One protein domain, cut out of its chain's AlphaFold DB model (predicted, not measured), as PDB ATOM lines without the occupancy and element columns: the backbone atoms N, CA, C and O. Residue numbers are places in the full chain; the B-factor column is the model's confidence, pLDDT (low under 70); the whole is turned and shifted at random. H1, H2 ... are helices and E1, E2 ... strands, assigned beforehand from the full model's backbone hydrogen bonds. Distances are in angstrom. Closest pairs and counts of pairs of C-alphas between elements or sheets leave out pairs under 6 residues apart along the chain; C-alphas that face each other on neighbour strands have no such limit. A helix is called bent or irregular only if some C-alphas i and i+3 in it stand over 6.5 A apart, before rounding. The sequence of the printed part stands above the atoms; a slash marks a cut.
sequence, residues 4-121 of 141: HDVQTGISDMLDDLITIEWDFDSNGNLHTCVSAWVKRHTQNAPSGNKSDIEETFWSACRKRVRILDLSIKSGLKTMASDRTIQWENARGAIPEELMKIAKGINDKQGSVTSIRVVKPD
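What this domain is: This is residues 4 to 121 of the 141 residues of an uncharacterized protein of Kwoniella bestiolae CBS 10118 (UniProt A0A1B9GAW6). A narrow wall of three strands, E2, E1 and E3, has a long helical hairpin, H3 and H4, over one face, while its other face bears no named helix. H3, the longest helix, runs along E2 and reaches past both ends of the sheet; the short helices H1 and H2 lie near its first residues, away from the H3 to H4 turn. The printed part has 118 residues, with four named helices and three named strands in the order H1, E1, E2, H2, H3, H4, E3; the mixed sheet has the order E2, E1, E3, with E2 and E1 antiparallel and E1 and E3 parallel. The class is mixed, helices and strands, in two layers, meaning helices on one face of a sheet. The whole is loose, with a radius of gyration of the C-alphas of 16.8 A, and only just elongated, with spans of 55 by 28 by 20 A.

Where its parts are: In the sheet, E1 is residues 17 to 24, 23.9 A from first to last C-alpha, and begins at C-alpha 17, (109.523, 115.439, 125.267). E2 is residues 30 to 37, 23.4 A long. E3 is residues 114 to 118 and ends at C-alpha 118, (104.194, 107.657, 135.036). H3 is residues 50 to 81, 46.4 A long, and H4 is residues 87 to 109, 31.3 A long. H4 has a kink of 50 degrees near residue 94 and is irregular, with C-alphas 92 and 95 at 7.2 A. H1 is residues 4 to 11, beginning at C-alpha 4, (128.044, 129.277, 120.836), and H2 is residues 39 to 42.

How they stand to each other: E1 is the inner strand, and E2 and E3 are the edge strands. E1 and E2 form a hairpin, antiparallel at 167 degrees, with N 21 and O 33 at 2.8 A and N 37 and O 17 at 2.7 A, both within hydrogen-bond range. E1 and E3 are parallel at 15 degrees, with N 20 and O 116 at 2.8 A and N 116 and O 18 at 2.9 A, both within hydrogen-bond range. H3 is on the sheet at a height over the sheet of 6.9 A; it lies over E2 and runs along the strands, at 24 degrees to E2 on the local plane. The closest C-alphas of H3 and E2 are those of Cys 61 and Ala 36, 5.4 A apart. H4 is on the same face, at a height over the sheet of 9.5 A; it lies over E1 and, only just, over E3, on which 3 of its C-alphas fall, and it runs along the strands, at 23 degrees to E1 on the local plane. The closest C-alphas of H4 and E3 are those of Pro 95 and Val 117, 6.4 A apart. H3 and H4 form a helical hairpin: they touch, H3 with residues 67 to 80 alone, opposite ways at a steep tilt of 40 degrees, and their closest C-alphas are those of Ile 72 and Ile 101, 6.5 A apart. H2 touches H3, which meets it with residues 53 to 60 alone; the closest C-alphas, of Thr 42 and Phe 57, are 5.2 A apart. H1 is close to H3 but not clearly touching, with the closest C-alphas, of Val 6 and Lys 50, 6.4 A apart. H1 and H2 are not on the sheet, and both are apart from H4. Every O i to N i+4 pair is within hydrogen-bond range in H1 and H3, and 15 of 19 are in H4; H2 is too short for such a pair.

The domain as a whole: The two C-alphas farthest apart, those of His 4 and Thr 84, are 56.9 A apart. The printed part has no cut. The link H2 to H3 is short, the other links are tight, and no link is long. The mean pLDDT of the printed part is 73.3, and 40 residues are under 70, among them residues 4 to 14, 24 to 29, 85 to 92 and 109 to 114.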
ATOM      1  N   HIS A   4     127.665 130.583 121.360       62.28
ATOM      2  CA  HIS A   4     128.044 129.277 120.836       62.28
ATOM      3  C   HIS A   4     127.871 128.169 121.889       62.28
ATOM      4  O   HIS A   4     127.264 127.147 121.587       62.28
ATOM      5  N   ASP A   5     128.284 128.406 123.141       60.84
ATOM      6  CA  ASP A   5     128.131 127.435 124.241       60.84
ATOM      7  C   ASP A   5     126.653 127.080 124.483       60.84
ATOM      8  O   ASP A   5     126.315 125.934 124.770       60.84
ATOM      9  N   VAL A   6     125.761 128.065 124.342       60.94
ATOM     10  CA  VAL A   6     124.313 127.888 124.515       60.94
ATOM     11  C   VAL A   6     123.717 127.076 123.364       60.94
ATOM     12  O   VAL A   6     122.919 126.173 123.603       60.94
ATOM     13  N   GLN A   7     124.119 127.351 122.122       62.78
ATOM     14  CA  GLN A   7     123.636 126.611 120.951       62.78
ATOM     15  C   GLN A   7     124.118 125.154 120.935       62.78
ATOM     16  O   GLN A   7     123.330 124.256 120.629       62.78
ATOM     17  N   THR A   8     125.378 124.906 121.302       63.84
ATOM     18  CA  THR A   8     125.921 123.550 121.465       63.84
ATOM     19  C   THR A   8     125.199 122.824 122.595       63.84
ATOM     20  O   THR A   8     124.660 121.743 122.376       63.84
ATOM     21  N   GLY A   9     125.047 123.478 123.754       63.59
ATOM     22  CA  GLY A   9     124.311 122.927 124.889       63.59
ATOM     23  C   GLY A   9     122.887 122.510 124.531       63.59
ATOM     24  O   GLY A   9     122.477 121.429 124.925       63.59
ATOM     25  N   ILE A  10     122.165 123.307 123.734       63.78
ATOM     26  CA  ILE A  10     120.813 122.991 123.235       63.78
ATOM     27  C   ILE A  10     120.817 121.820 122.252       63.78
ATOM     28  O   ILE A  10     119.896 121.002 122.266       63.78
ATOM     29  N   SER A  11     121.830 121.738 121.391       64.06
ATOM     30  CA  SER A  11     121.956 120.679 120.385       64.06
ATOM     31  C   SER A  11     122.154 119.308 121.027       64.06
ATOM     32  O   SER A  11     121.562 118.339 120.547       64.06
ATOM     33  N   ASP A  12     122.865 119.263 122.155       65.44
ATOM     34  CA  ASP A  12     123.125 118.054 122.944       65.44
ATOM     35  C   ASP A  12     121.934 117.628 123.822       65.44
ATOM     36  O   ASP A  12     121.929 116.537 124.394       65.44
ATOM     37  N   MET A  13     120.895 118.464 123.941       64.38
ATOM     38  CA  MET A  13     119.708 118.126 124.734       64.38
ATOM     39  C   MET A  13     118.805 117.147 123.990       64.38
ATOM     40  O   MET A  13     118.747 117.137 122.754       64.38
ATOM     41  N   LEU A  14     118.034 116.382 124.769       65.25
ATOM     42  CA  LEU A  14     116.972 115.516 124.264       65.25
ATOM     43  C   LEU A  14     116.019 116.290 123.341       65.25
ATOM     44  O   LEU A  14     115.764 117.486 123.527       65.25
ATOM     45  N   ASP A  15     115.487 115.583 122.349       70.06
ATOM     46  CA  ASP A  15     114.426 116.106 121.497       70.06
ATOM     47  C   ASP A  15     113.140 116.367 122.300       70.06
ATOM     48  O   ASP A  15     113.006 115.967 123.458       70.06
ATOM     49  N   ASP A  16     112.193 117.087 121.689       75.31
ATOM     50  CA  ASP A  16     110.949 117.513 122.332       75.31
ATOM     51  C   ASP A  16     110.258 116.342 123.062       75.31
ATOM     52  O   ASP A  16     109.909 115.337 122.436       75.31
ATOM     53  N   LEU A  17     110.030 116.483 124.369       78.62
ATOM     54  CA  LEU A  17     109.523 115.439 125.267       78.62
ATOM     55  C   LEU A  17     108.432 116.013 126.173       78.62
ATOM     56  O   LEU A  17     108.558 117.124 126.679       78.62
ATOM     57  N   ILE A  18     107.375 115.248 126.424       77.31
ATOM     58  CA  ILE A  18     106.383 115.559 127.462       77.31
ATOM     59  C   ILE A  18     106.410 114.459 128.515       77.31
ATOM     60  O   ILE A  18     106.365 113.277 128.170       77.31
ATOM     61  N   THR A  19     106.391 114.849 129.788       81.38
ATOM     62  CA  THR A  19     106.178 113.928 130.907       81.38
ATOM     63  C   THR A  19     104.911 114.322 131.655       81.38
ATOM     64  O   THR A  19     104.704 115.492 131.977       81.38
ATOM     65  N   ILE A  20     104.056 113.337 131.918       80.44
ATOM     66  CA  ILE A  20     102.845 113.468 132.721       80.44
ATOM     67  C   ILE A  20     102.957 112.483 133.879       80.44
ATOM     68  O   ILE A  20     102.965 111.268 133.687       80.44
ATOM     69  N   GLU A  21     103.028 113.013 135.086       81.88
ATOM     70  CA  GLU A  21     102.969 112.244 136.323       81.88
ATOM     71  C   GLU A  21     101.559 112.355 136.896       81.88
ATOM     72  O   GLU A  21     100.936 113.417 136.800       81.88
ATOM     73  N   TRP A  22     101.028 111.276 137.468       76.19
ATOM     74  CA  TRP A  22      99.650 111.263 137.967       76.19
ATOM     75  C   TRP A  22      99.496 110.443 139.245       76.19
ATOM     76  O   TRP A  22      99.905 109.293 139.269       76.19
ATOM     77  N   ASP A  23      98.860 110.984 140.281       74.12
ATOM     78  CA  ASP A  23      98.643 110.306 141.569       74.12
ATOM     79  C   ASP A  23      97.197 110.407 142.048       74.12
ATOM     80  O   ASP A  23      96.455 111.270 141.594       74.12
ATOM     81  N   PHE A  24      96.823 109.597 143.033       67.69
ATOM     82  CA  PHE A  24      95.641 109.831 143.848       67.69
ATOM     83  C   PHE A  24      96.035 110.302 145.245       67.69
ATOM     84  O   PHE A  24      96.847 109.667 145.911       67.69
ATOM     85  N   ASP A  25      95.414 111.378 145.728       66.50
ATOM     86  CA  ASP A  25      95.531 111.716 147.146       66.50
ATOM     87  C   ASP A  25      94.741 110.744 148.035       66.50
ATOM     88  O   ASP A  25      93.986 109.882 147.574       66.50
ATOM     89  N   SER A  26      94.895 110.907 149.349       61.09
ATOM     90  CA  SER A  26      94.199 110.107 150.361       61.09
ATOM     91  C   SER A  26      92.671 110.196 150.287       61.09
ATOM     92  O   SER A  26      91.989 109.348 150.853       61.09
ATOM     93  N   ASN A  27      92.133 111.212 149.612       60.19
ATOM     94  CA  ASN A  27      90.701 111.403 149.409       60.19
ATOM     95  C   ASN A  27      90.234 110.829 148.058       60.19
ATOM     96  O   ASN A  27      89.064 110.963 147.709       60.19
ATOM     97  N   GLY A  28      91.132 110.195 147.295       60.06
ATOM     98  CA  GLY A  28      90.847 109.643 145.976       60.06
ATOM     99  C   GLY A  28      90.788 110.688 144.863       60.06
ATOM    100  O   GLY A  28      90.298 110.369 143.778       60.06
ATOM    101  N   ASN A  29      91.280 111.914 145.086       66.19
ATOM    102  CA  ASN A  29      91.374 112.914 144.024       66.19
ATOM    103  C   ASN A  29      92.621 112.676 143.180       66.19
ATOM    104  O   ASN A  29      93.720 112.512 143.706       66.19
ATOM    105  N   LEU A  30      92.445 112.725 141.865       70.44
ATOM    106  CA  LEU A  30      93.528 112.610 140.900       70.44
ATOM    107  C   LEU A  30      94.322 113.922 140.813       70.44
ATOM    108  O   LEU A  30      93.777 114.965 140.447       70.44
ATOM    109  N   HIS A  31      95.615 113.850 141.100       74.25
ATOM    110  CA  HIS A  31      96.593 114.917 140.903       74.25
ATOM    111  C   HIS A  31      97.428 114.619 139.666       74.25
ATOM    112  O   HIS A  31      97.856 113.488 139.473       74.25
ATOM    113  N   THR A  32      97.689 115.624 138.831       76.19
ATOM    114  CA  THR A  32      98.556 115.473 137.653       76.19
ATOM    115  C   THR A  32      99.623 116.553 137.629       76.19
ATOM    116  O   THR A  32      99.308 117.733 137.776       76.19
ATOM    117  N   CYS A  33     100.872 116.164 137.394       79.75
ATOM    118  CA  CYS A  33     101.988 117.069 137.157       79.75
ATOM    119  C   CYS A  33     102.454 116.918 135.707       79.75
ATOM    120  O   CYS A  33     102.717 115.811 135.241       79.75
ATOM    121  N   VAL A  34     102.532 118.027 134.973       79.38
ATOM    122  CA  VAL A  34     102.915 118.030 133.558       79.38
ATOM    123  C   VAL A  34     104.193 118.831 133.384       79.38
ATOM    124  O   VAL A  34     104.264 119.994 133.777       79.38
ATOM    125  N   SER A  35     105.175 118.235 132.719       75.38
ATOM    126  CA  SER A  35     106.373 118.923 132.252       75.38
ATOM    127  C   SER A  35     106.547 118.731 130.748       75.38
ATOM    128  O   SER A  35     106.119 117.735 130.163       75.38
ATOM    129  N   ALA A  36     107.127 119.736 130.096       77.00
ATOM    130  CA  ALA A  36     107.383 119.711 128.665       77.00
ATOM    131  C   ALA A  36     108.776 120.260 128.370       77.00
ATOM    132  O   ALA A  36     109.187 121.280 128.922       77.00
ATOM    133  N   TRP A  37     109.448 119.596 127.447       76.69
ATOM    134  CA  TRP A  37     110.721 119.952 126.860       76.69
ATOM    135  C   TRP A  37     110.485 120.244 125.377       76.69
ATOM    136  O   TRP A  37     109.934 119.405 124.668       76.69
ATOM    137  N   VAL A  38     110.828 121.445 124.904       77.31
ATOM    138  CA  VAL A  38     110.498 121.910 123.540       77.31
ATOM    139  C   VAL A  38     111.710 122.531 122.845       77.31
ATOM    140  O   VAL A  38     111.739 123.720 122.525       77.31
ATOM    141  N   LYS A  39     112.728 121.701 122.599       76.19
ATOM    142  CA  LYS A  39     113.972 122.055 121.903       76.19
ATOM    143  C   LYS A  39     113.718 122.741 120.561       76.19
ATOM    144  O   LYS A  39     114.330 123.764 120.295       76.19
ATOM    145  N   ARG A  40     112.784 122.269 119.727       74.00
ATOM    146  CA  ARG A  40     112.541 122.884 118.399       74.00
ATOM    147  C   ARG A  40     112.098 124.346 118.464       74.00
ATOM    148  O   ARG A  40     112.297 125.090 117.511       74.00
ATOM    149  N   HIS A  41     111.508 124.779 119.577       72.00
ATOM    150  CA  HIS A  41     111.045 126.159 119.723       72.00
ATOM    151  C   HIS A  41     112.190 127.140 119.990       72.00
ATOM    152  O   HIS A  41     112.050 128.319 119.681       72.00
ATOM    153  N   THR A  42     113.332 126.666 120.493       70.56
ATOM    154  CA  THR A  42     114.505 127.517 120.748       70.56
ATOM    155  C   THR A  42     115.168 127.996 119.460       70.56
ATOM    156  O   THR A  42     115.791 129.053 119.448       70.56
ATOM    157  N   GLN A  43     114.965 127.275 118.354       69.12
ATOM    158  CA  GLN A  43     115.442 127.650 117.020       69.12
ATOM    159  C   GLN A  43     114.703 128.870 116.444       69.12
ATOM    160  O   GLN A  43     115.199 129.494 115.511       69.12
ATOM    161  N   ASN A  44     113.548 129.231 117.016       74.50
ATOM    162  CA  ASN A  44     112.750 130.394 116.621       74.50
ATOM    163  C   ASN A  44     112.991 131.618 117.521       74.50
ATOM    164  O   ASN A  44     112.187 132.551 117.506       74.50
ATOM    165  N   ALA A  45     114.044 131.611 118.346       79.94
ATOM    166  CA  ALA A  45     114.372 132.752 119.192       79.94
ATOM    167  C   ALA A  45     114.673 134.005 118.339       79.94
ATOM    168  O   ALA A  45     115.293 133.890 117.278       79.94
ATOM    169  N   PRO A  46     114.265 135.208 118.785       80.12
ATOM    170  CA  PRO A  46     114.432 136.445 118.016       80.12
ATOM    171  C   PRO A  46     115.900 136.839 117.806       80.12
ATOM    172  O   PRO A  46     116.215 137.568 116.865       80.12
ATOM    173  N   SER A  47     116.809 136.340 118.647       81.19
ATOM    174  CA  SER A  47     118.249 136.425 118.428       81.19
ATOM    175  C   SER A  47     118.964 135.167 118.926       81.19
ATOM    176  O   SER A  47     118.396 134.346 119.647       81.19
ATOM    177  N   GLY A  48     120.241 135.027 118.562       73.88
ATOM    178  CA  GLY A  48     121.104 133.960 119.069       73.88
ATOM    179  C   GLY A  48     121.577 134.169 120.513       73.88
ATOM    180  O   GLY A  48     122.325 133.347 121.029       73.88
ATOM    181  N   ASN A  49     121.210 135.266 121.177       80.81
ATOM    182  CA  ASN A  49     121.700 135.543 122.523       80.81
ATOM    183  C   ASN A  49     121.030 134.636 123.558       80.81
ATOM    184  O   ASN A  49     119.846 134.321 123.467       80.81
ATOM    185  N   LYS A  50     121.790 134.285 124.603       75.88
ATOM    186  CA  LYS A  50     121.346 133.396 125.686       75.88
ATOM    187  C   LYS A  50     119.966 133.765 126.248       75.88
ATOM    188  O   LYS A  50     119.125 132.887 126.393       75.88
ATOM    189  N   SER A  51     119.752 135.047 126.551       80.06
ATOM    190  CA  SER A  51     118.516 135.531 127.182       80.06
ATOM    191  C   SER A  51     117.285 135.245 126.322       80.06
ATOM    192  O   SER A  51     116.310 134.691 126.816       80.06
ATOM    193  N   ASP A  52     117.356 135.561 125.030       78.62
ATOM    194  CA  ASP A  52     116.233 135.401 124.103       78.62
ATOM    195  C   ASP A  52     115.916 133.925 123.862       78.62
ATOM    196  O   ASP A  52     114.751 133.533 123.783       78.62
ATOM    197  N   ILE A  53     116.953 133.090 123.773       76.69
ATOM    198  CA  ILE A  53     116.815 131.645 123.615       76.69
ATOM    199  C   ILE A  53     116.172 131.017 124.857       76.69
ATOM    200  O   ILE A  53     115.213 130.254 124.726       76.69
ATOM    201  N   GLU A  54     116.667 131.342 126.055       76.62
ATOM    202  CA  GLU A  54     116.110 130.837 127.314       76.62
ATOM    203  C   GLU A  54     114.666 131.310 127.507       76.62
ATOM    204  O   GLU A  54     113.796 130.506 127.837       76.62
ATOM    205  N   GLU A  55     114.370 132.584 127.255       78.94
ATOM    206  CA  GLU A  55     113.008 133.110 127.361       78.94
ATOM    207  C   GLU A  55     112.056 132.422 126.376       78.94
ATOM    208  O   GLU A  55     110.968 131.984 126.766       78.94
ATOM    209  N   THR A  56     112.478 132.252 125.120       78.81
ATOM    210  CA  THR A  56     111.694 131.554 124.090       78.81
ATOM    211  C   THR A  56     111.434 130.103 124.491       78.81
ATOM    212  O   THR A  56     110.297 129.629 124.403       78.81
ATOM    213  N   PHE A  57     112.461 129.413 124.997       80.12
ATOM    214  CA  PHE A  57     112.357 128.052 125.508       80.12
ATOM    215  C   PHE A  57     111.336 127.953 126.650       80.12
ATOM    216  O   PHE A  57     110.350 127.217 126.552       80.12
ATOM    217  N   TRP A  58     111.522 128.738 127.713       78.00
ATOM    218  CA  TRP A  58     110.670 128.688 128.900       78.00
ATOM    219  C   TRP A  58     109.233 129.115 128.605       78.00
ATOM    220  O   TRP A  58     108.291 128.537 129.154       78.00
ATOM    221  N   SER A  59     109.042 130.095 127.721       80.50
ATOM    222  CA  SER A  59     107.722 130.522 127.259       80.50
ATOM    223  C   SER A  59     106.993 129.389 126.529       80.50
ATOM    224  O   SER A  59     105.841 129.076 126.854       80.50
ATOM    225  N   ALA A  60     107.679 128.701 125.610       80.25
ATOM    226  CA  ALA A  60     107.122 127.564 124.888       80.25
ATOM    227  C   ALA A  60     106.793 126.387 125.829       80.25
ATOM    228  O   ALA A  60     105.689 125.833 125.746       80.25
ATOM    229  N   CYS A  61     107.679 126.065 126.783       79.38
ATOM    230  CA  CYS A  61     107.428 125.067 127.830       79.38
ATOM    231  C   CYS A  61     106.155 125.393 128.618       79.38
ATOM    232  O   CYS A  61     105.237 124.575 128.687       79.38
ATOM    233  N   ARG A  62     106.063 126.608 129.176       79.88
ATOM    234  CA  ARG A  62     104.920 127.042 130.000       79.88
ATOM    235  C   ARG A  62     103.609 127.001 129.227       79.88
ATOM    236  O   ARG A  62     102.602 126.533 129.754       79.88
ATOM    237  N   LYS A  63     103.613 127.470 127.976       83.31
ATOM    238  CA  LYS A  63     102.429 127.442 127.112       83.31
ATOM    239  C   LYS A  63     101.935 126.011 126.907       83.31
ATOM    240  O   LYS A  63     100.744 125.749 127.066       83.31
ATOM    241  N   ARG A  64     102.845 125.087 126.595       79.00
ATOM    242  CA  ARG A  64     102.506 123.689 126.316       79.00
ATOM    243  C   ARG A  64     102.035 122.946 127.565       79.00
ATOM    244  O   ARG A  64     100.990 122.301 127.507       79.00
ATOM    245  N   VAL A  65     102.723 123.124 128.694       83.06
ATOM    246  CA  VAL A  65     102.302 122.596 130.004       83.06
ATOM    247  C   VAL A  65     100.898 123.077 130.357       83.06
ATOM    248  O   VAL A  65     100.038 122.261 130.673       83.06
ATOM    249  N   ARG A  66     100.621 124.381 130.233       80.44
ATOM    250  CA  ARG A  66      99.303 124.947 130.556       80.44
ATOM    251  C   ARG A  66      98.183 124.344 129.708       80.44
ATOM    252  O   ARG A  66      97.109 124.066 130.229       80.44
ATOM    253  N   ILE A  67      98.405 124.167 128.407       81.56
ATOM    254  CA  ILE A  67      97.396 123.591 127.507       81.56
ATOM    255  C   ILE A  67      97.134 122.125 127.857       81.56
ATOM    256  O   ILE A  67      95.974 121.712 127.907       81.56
ATOM    257  N   LEU A  68      98.188 121.352 128.121       82.94
ATOM    258  CA  LEU A  68      98.061 119.955 128.533       82.94
ATOM    259  C   LEU A  68      97.328 119.831 129.867       82.94
ATOM    260  O   LEU A  68      96.370 119.074 129.941       82.94
ATOM    261  N   ASP A  69      97.700 120.624 130.871       81.75
ATOM    262  CA  ASP A  69      97.048 120.637 132.186       81.75
ATOM    263  C   ASP A  69      95.543 120.942 132.077       81.75
ATOM    264  O   ASP A  69      94.708 120.216 132.617       81.75
ATOM    265  N   LEU A  70      95.164 121.958 131.292       82.81
ATOM    266  CA  LEU A  70      93.754 122.268 131.028       82.81
ATOM    267  C   LEU A  70      93.026 121.126 130.301       82.81
ATOM    268  O   LEU A  70      91.879 120.820 130.630       82.81
ATOM    269  N   SER A  71      93.680 120.490 129.327       84.75
ATOM    270  CA  SER A  71      93.083 119.400 128.544       84.75
ATOM    271  C   SER A  71      92.895 118.139 129.384       84.75
ATOM    272  O   SER A  71      91.848 117.505 129.302       84.75
ATOM    273  N   ILE A  72      93.872 117.820 130.233       83.25
ATOM    274  CA  ILE A  72      93.834 116.715 131.194       83.25
ATOM    275  C   ILE A  72      92.686 116.925 132.178       83.25
ATOM    276  O   ILE A  72      91.818 116.063 132.297       83.25
ATOM    277  N   LYS A  73      92.602 118.108 132.802       80.31
ATOM    278  CA  LYS A  73      91.497 118.456 133.712       80.31
ATOM    279  C   LYS A  73      90.135 118.331 133.033       80.31
ATOM    280  O   LYS A  73      89.195 117.820 133.637       80.31
ATOM    281  N   SER A  74      90.022 118.772 131.781       83.25
ATOM    282  CA  SER A  74      88.776 118.659 131.020       83.25
ATOM    283  C   SER A  74      88.424 117.210 130.673       83.25
ATOM    284  O   SER A  74      87.284 116.807 130.890       83.25
ATOM    285  N   GLY A  75      89.367 116.428 130.138       82.06
ATOM    286  CA  GLY A  75      89.127 115.041 129.729       82.06
ATOM    287  C   GLY A  75      88.786 114.135 130.912       82.06
ATOM    288  O   GLY A  75      87.806 113.394 130.871       82.06
ATOM    289  N   LEU A  76      89.515 114.277 132.020       77.62
ATOM    290  CA  LEU A  76      89.268 113.503 133.236       77.62
ATOM    291  C   LEU A  76      87.953 113.883 133.918       77.62
ATOM    292  O   LEU A  76      87.274 113.014 134.459       77.62
ATOM    293  N   LYS A  77      87.545 115.158 133.858       73.38
ATOM    294  CA  LYS A  77      86.219 115.579 134.330       73.38
ATOM    295  C   LYS A  77      85.103 114.881 133.551       73.38
ATOM    296  O   LYS A  77      84.136 114.440 134.165       73.38
ATOM    297  N   THR A  78      85.241 114.762 132.228       73.75
ATOM    298  CA  THR A  78      84.281 114.025 131.394       73.75
ATOM    299  C   THR A  78      84.203 112.561 131.824       73.75
ATOM    300  O   THR A  78      83.104 112.068 132.071       73.75
ATOM    301  N   MET A  79      85.348 111.904 132.021       69.31
ATOM    302  CA  MET A  79      85.413 110.514 132.490       69.31
ATOM    303  C   MET A  79      84.781 110.331 133.880       69.31
ATOM    304  O   MET A  79      83.997 109.412 134.079       69.31
ATOM    305  N   ALA A  80      85.053 111.230 134.830       65.62
ATOM    306  CA  ALA A  80      84.456 111.187 136.168       65.62
ATOM    307  C   ALA A  80      82.938 111.445 136.165       65.62
ATOM    308  O   ALA A  80      82.228 111.011 137.070       65.62
ATOM    309  N   SER A  81      82.427 112.170 135.165       63.88
ATOM    310  CA  SER A  81      80.991 112.423 135.006       63.88
ATOM    311  C   SER A  81      80.232 111.298 134.291       63.88
ATOM    312  O   SER A  81      78.998 111.290 134.317       63.88
ATOM    313  N   ASP A  82      80.945 110.350 133.677       69.12
ATOM    314  CA  ASP A  82      80.348 109.201 133.008       69.12
ATOM    315  C   ASP A  82      79.896 108.154 134.034       69.12
ATOM    316  O   ASP A  82      80.677 107.375 134.576       69.12
ATOM    317  N   ARG A  83      78.584 108.126 134.290       65.25
ATOM    318  CA  ARG A  83      77.955 107.217 135.261       65.25
ATOM    319  C   ARG A  83      77.990 105.744 134.845       65.25
ATOM    320  O   ARG A  83      77.576 104.898 135.634       65.25
ATOM    321  N   THR A  84      78.424 105.434 133.625       74.19
ATOM    322  CA  THR A  84      78.568 104.054 133.143       74.19
ATOM    323  C   THR A  84      79.915 103.439 133.524       74.19
ATOM    324  O   THR A  84      80.053 102.216 133.524       74.19
ATOM    325  N   ILE A  85      80.893 104.265 133.911       62.84
ATOM    326  CA  ILE A  85      82.236 103.829 134.284       62.84
ATOM    327  C   ILE A  85      82.312 103.685 135.807       62.84
ATOM    328  O   ILE A  85      82.193 104.655 136.554       62.84
ATOM    329  N   GLN A  86      82.547 102.463 136.292       63.81
ATOM    330  CA  GLN A  86      82.900 102.252 137.698       63.81
ATOM    331  C   GLN A  86      84.281 102.855 137.986       63.81
ATOM    332  O   GLN A  86      85.215 102.682 137.203       63.81
ATOM    333  N   TRP A  87      84.431 103.536 139.123       60.31
ATOM    334  CA  TRP A  87      85.648 104.292 139.449       60.31
ATOM    335  C   TRP A  87      86.920 103.433 139.504       60.31
ATOM    336  O   TRP A  87      87.999 103.861 139.101       60.31
ATOM    337  N   GLU A  88      86.787 102.179 139.926       60.81
ATOM    338  CA  GLU A  88      87.879 101.201 139.944       60.81
ATOM    339  C   GLU A  88      88.376 100.865 138.529       60.81
ATOM    340  O   GLU A  88      89.579 100.721 138.312       60.81
ATOM    341  N   ASN A  89      87.474 100.851 137.544       62.81
ATOM    342  CA  ASN A  89      87.820 100.691 136.132       62.81
ATOM    343  C   ASN A  89      88.390 101.992 135.545       62.81
ATOM    344  O   ASN A  89      89.314 101.947 134.733       62.81
ATOM    345  N   ALA A  90      87.908 103.154 136.003       63.72
ATOM    346  CA  ALA A  90      88.469 104.454 135.629       63.72
ATOM    347  C   ALA A  90      89.946 104.565 136.043       63.72
ATOM    348  O   ALA A  90      90.768 105.050 135.267       63.72
ATOM    349  N   ARG A  91      90.316 104.035 137.220       64.88
ATOM    350  CA  ARG A  91      91.709 103.998 137.696       64.88
ATOM    351  C   ARG A  91      92.652 103.272 136.735       64.88
ATOM    352  O   ARG A  91      93.763 103.746 136.513       64.88
ATOM    353  N   GLY A  92      92.219 102.145 136.170       66.56
ATOM    354  CA  GLY A  92      93.000 101.392 135.183       66.56
ATOM    355  C   GLY A  92      93.120 102.097 133.827       66.56
ATOM    356  O   GLY A  92      94.112 101.911 133.130       66.56
ATOM    357  N   ALA A  93      92.143 102.937 133.473       73.50
ATOM    358  CA  ALA A  93      92.078 103.630 132.187       73.50
ATOM    359  C   ALA A  93      92.833 104.974 132.150       73.50
ATOM    360  O   ALA A  93      93.167 105.454 131.064       73.50
ATOM    361  N   ILE A  94      93.136 105.581 133.308       77.06
ATOM    362  CA  ILE A  94      93.794 106.901 133.397       77.06
ATOM    363  C   ILE A  94      95.078 107.000 132.561       77.06
ATOM    364  O   ILE A  94      95.184 107.965 131.803       77.06
ATOM    365  N   PRO A  95      96.041 106.057 132.624       78.56
ATOM    366  CA  PRO A  95      97.262 106.169 131.827       78.56
ATOM    367  C   PRO A  95      96.990 106.252 130.323       78.56
ATOM    368  O   PRO A  95      97.592 107.067 129.622       78.56
ATOM    369  N   GLU A  96      96.056 105.436 129.827       80.81
ATOM    370  CA  GLU A  96      95.685 105.413 128.415       80.81
ATOM    371  C   GLU A  96      95.000 106.721 128.000       80.81
ATOM    372  O   GLU A  96      95.314 107.280 126.947       80.81
ATOM    373  N   GLU A  97      94.120 107.252 128.848       82.00
ATOM    374  CA  GLU A  97      93.419 108.509 128.589       82.00
ATOM    375  C   GLU A  97      94.369 109.715 128.614       82.00
ATOM    376  O   GLU A  97      94.339 110.555 127.713       82.00
ATOM    377  N   LEU A  98      95.299 109.765 129.574       82.44
ATOM    378  CA  LEU A  98      96.356 110.779 129.614       82.44
ATOM    379  C   LEU A  98      97.224 110.732 128.350       82.44
ATOM    380  O   LEU A  98      97.520 111.781 127.770       82.44
ATOM    381  N   MET A  99      97.582 109.534 127.866       83.00
ATOM    382  CA  MET A  99      98.295 109.389 126.594       83.00
ATOM    383  C   MET A  99      97.470 109.879 125.398       83.00
ATOM    384  O   MET A  99      98.026 110.539 124.517       83.00
ATOM    385  N   LYS A 100      96.168 109.570 125.337       83.00
ATOM    386  CA  LYS A 100      95.272 110.036 124.261       83.00
ATOM    387  C   LYS A 100      95.197 111.558 124.228       83.00
ATOM    388  O   LYS A 100      95.384 112.151 123.165       83.00
ATOM    389  N   ILE A 101      95.003 112.193 125.384       83.12
ATOM    390  CA  ILE A 101      94.967 113.655 125.516       83.12
ATOM    391  C   ILE A 101      96.298 114.262 125.060       83.12
ATOM    392  O   ILE A 101      96.312 115.184 124.241       83.12
ATOM    393  N   ALA A 102      97.423 113.721 125.534       80.75
ATOM    394  CA  ALA A 102      98.750 114.209 125.177       80.75
ATOM    395  C   ALA A 102      99.029 114.100 123.669       80.75
ATOM    396  O   ALA A 102      99.485 115.072 123.064       80.75
ATOM    397  N   LYS A 103      98.692 112.964 123.040       81.75
ATOM    398  CA  LYS A 103      98.799 112.772 121.583       81.75
ATOM    399  C   LYS A 103      97.900 113.740 120.813       81.75
ATOM    400  O   LYS A 103      98.368 114.400 119.894       81.75
ATOM    401  N   GLY A 104      96.650 113.918 121.240       79.38
ATOM    402  CA  GLY A 104      95.725 114.850 120.589       79.38
ATOM    403  C   GLY A 104      96.195 116.311 120.630       79.38
ATOM    404  O   GLY A 104      95.939 117.072 119.696       79.38
ATOM    405  N   ILE A 105      96.901 116.721 121.690       75.62
ATOM    406  CA  ILE A 105      97.545 118.042 121.764       75.62
ATOM    407  C   ILE A 105      98.827 118.094 120.930       75.62
ATOM    408  O   ILE A 105      99.123 119.135 120.332       75.62
ATOM    409  N   ASN A 106      99.572 116.992 120.861       73.88
ATOM    410  CA  ASN A 106     100.757 116.872 120.023       73.88
ATOM    411  C   ASN A 106     100.441 117.170 118.551       73.88
ATOM    412  O   ASN A 106     101.030 118.074 117.957       73.88
ATOM    413  N   ASP A 107      99.424 116.495 118.015       73.19
ATOM    414  CA  ASP A 107      99.002 116.613 116.616       73.19
ATOM    415  C   ASP A 107      98.548 118.039 116.253       73.19
ATOM    416  O   ASP A 107      98.692 118.477 115.115       73.19
ATOM    417  N   LYS A 108      98.035 118.798 117.232       73.50
ATOM    418  CA  LYS A 108      97.522 120.165 117.033       73.50
ATOM    419  C   LYS A 108      98.566 121.266 117.205       73.50
ATOM    420  O   LYS A 108      98.351 122.369 116.713       73.50
ATOM    421  N   GLN A 109      99.634 121.025 117.967       67.31
ATOM    422  CA  GLN A 109     100.561 122.084 118.408       67.31
ATOM    423  C   GLN A 109     102.034 121.820 118.048       67.31
ATOM    424  O   GLN A 109     102.908 122.581 118.458       67.31
ATOM    425  N   GLY A 110     102.319 120.763 117.283       66.19
ATOM    426  CA  GLY A 110     103.649 120.435 116.761       66.19
ATOM    427  C   GLY A 110     104.252 119.186 117.401       66.19
ATOM    428  O   GLY A 110     103.985 118.910 118.567       66.19
ATOM    429  N   SER A 111     105.077 118.464 116.640       66.12
ATOM    430  CA  SER A 111     105.525 117.094 116.926       66.12
ATOM    431  C   SER A 111     106.558 116.993 118.057       66.12
ATOM    432  O   SER A 111     107.755 117.170 117.852       66.12
ATOM    433  N   VAL A 112     106.077 116.650 119.241       64.75
ATOM    434  CA  VAL A 112     106.820 116.072 120.360       64.75
ATOM    435  C   VAL A 112     107.270 114.676 119.939       64.75
ATOM    436  O   VAL A 112     106.489 113.907 119.373       64.75
ATOM    437  N   THR A 113     108.535 114.367 120.192       67.81
ATOM    438  CA  THR A 113     109.170 113.105 119.793       67.81
ATOM    439  C   THR A 113     108.860 111.954 120.745       67.81
ATOM    440  O   THR A 113     108.910 110.797 120.338       67.81
ATOM    441  N   SER A 114     108.491 112.256 121.994       69.00
ATOM    442  CA  SER A 114     108.151 111.249 122.997       69.00
ATOM    443  C   SER A 114     107.170 111.771 124.055       69.00
ATOM    444  O   SER A 114     107.177 112.948 124.415       69.00
ATOM    445  N   ILE A 115     106.312 110.886 124.564       71.12
ATOM    446  CA  ILE A 115     105.381 111.159 125.666       71.12
ATOM    447  C   ILE A 115     105.584 110.071 126.715       71.12
ATOM    448  O   ILE A 115     105.485 108.884 126.402       71.12
ATOM    449  N   ARG A 116     105.820 110.477 127.962       74.62
ATOM    450  CA  ARG A 116     105.959 109.574 129.105       74.62
ATOM    451  C   ARG A 116     104.821 109.811 130.096       74.62
ATOM    452  O   ARG A 116     104.605 110.944 130.514       74.62
ATOM    453  N   VAL A 117     104.118 108.747 130.483       73.75
ATOM    454  CA  VAL A 117     103.082 108.773 131.529       73.75
ATOM    455  C   VAL A 117     103.532 107.860 132.662       73.75
ATOM    456  O   VAL A 117     103.839 106.700 132.405       73.75
ATOM    457  N   VAL A 118     103.619 108.381 133.887       72.06
ATOM    458  CA  VAL A 118     104.194 107.657 135.036       72.06
ATOM    459  C   VAL A 118     103.285 107.779 136.253       72.06
ATOM    460  O   VAL A 118     102.778 108.863 136.543       72.06
ATOM    461  N   LYS A 119     103.104 106.672 136.979       67.19
ATOM    462  CA  LYS A 119     102.451 106.664 138.290       67.19
ATOM    463  C   LYS A 119     103.522 106.862 139.385       67.19
ATOM    464  O   LYS A 119     104.520 106.151 139.357       67.19
ATOM    465  N   PRO A 120     103.361 107.772 140.357       56.06
ATOM    466  CA  PRO A 120     104.388 108.118 141.335       56.06
ATOM    467  C   PRO A 120     104.748 106.984 142.296       56.06
ATOM    468  O   PRO A 120     105.832 107.022 142.864       56.06
ATOM    469  N   ASP A 121     103.923 105.941 142.426       50.12
ATOM    470  CA  ASP A 121     104.282 104.701 143.137       50.12
ATOM    471  C   ASP A 121     105.456 103.962 142.461       50.12
ATOM    472  O   ASP A 121     106.204 103.245 143.118       50.12
TER     473      ASP A 121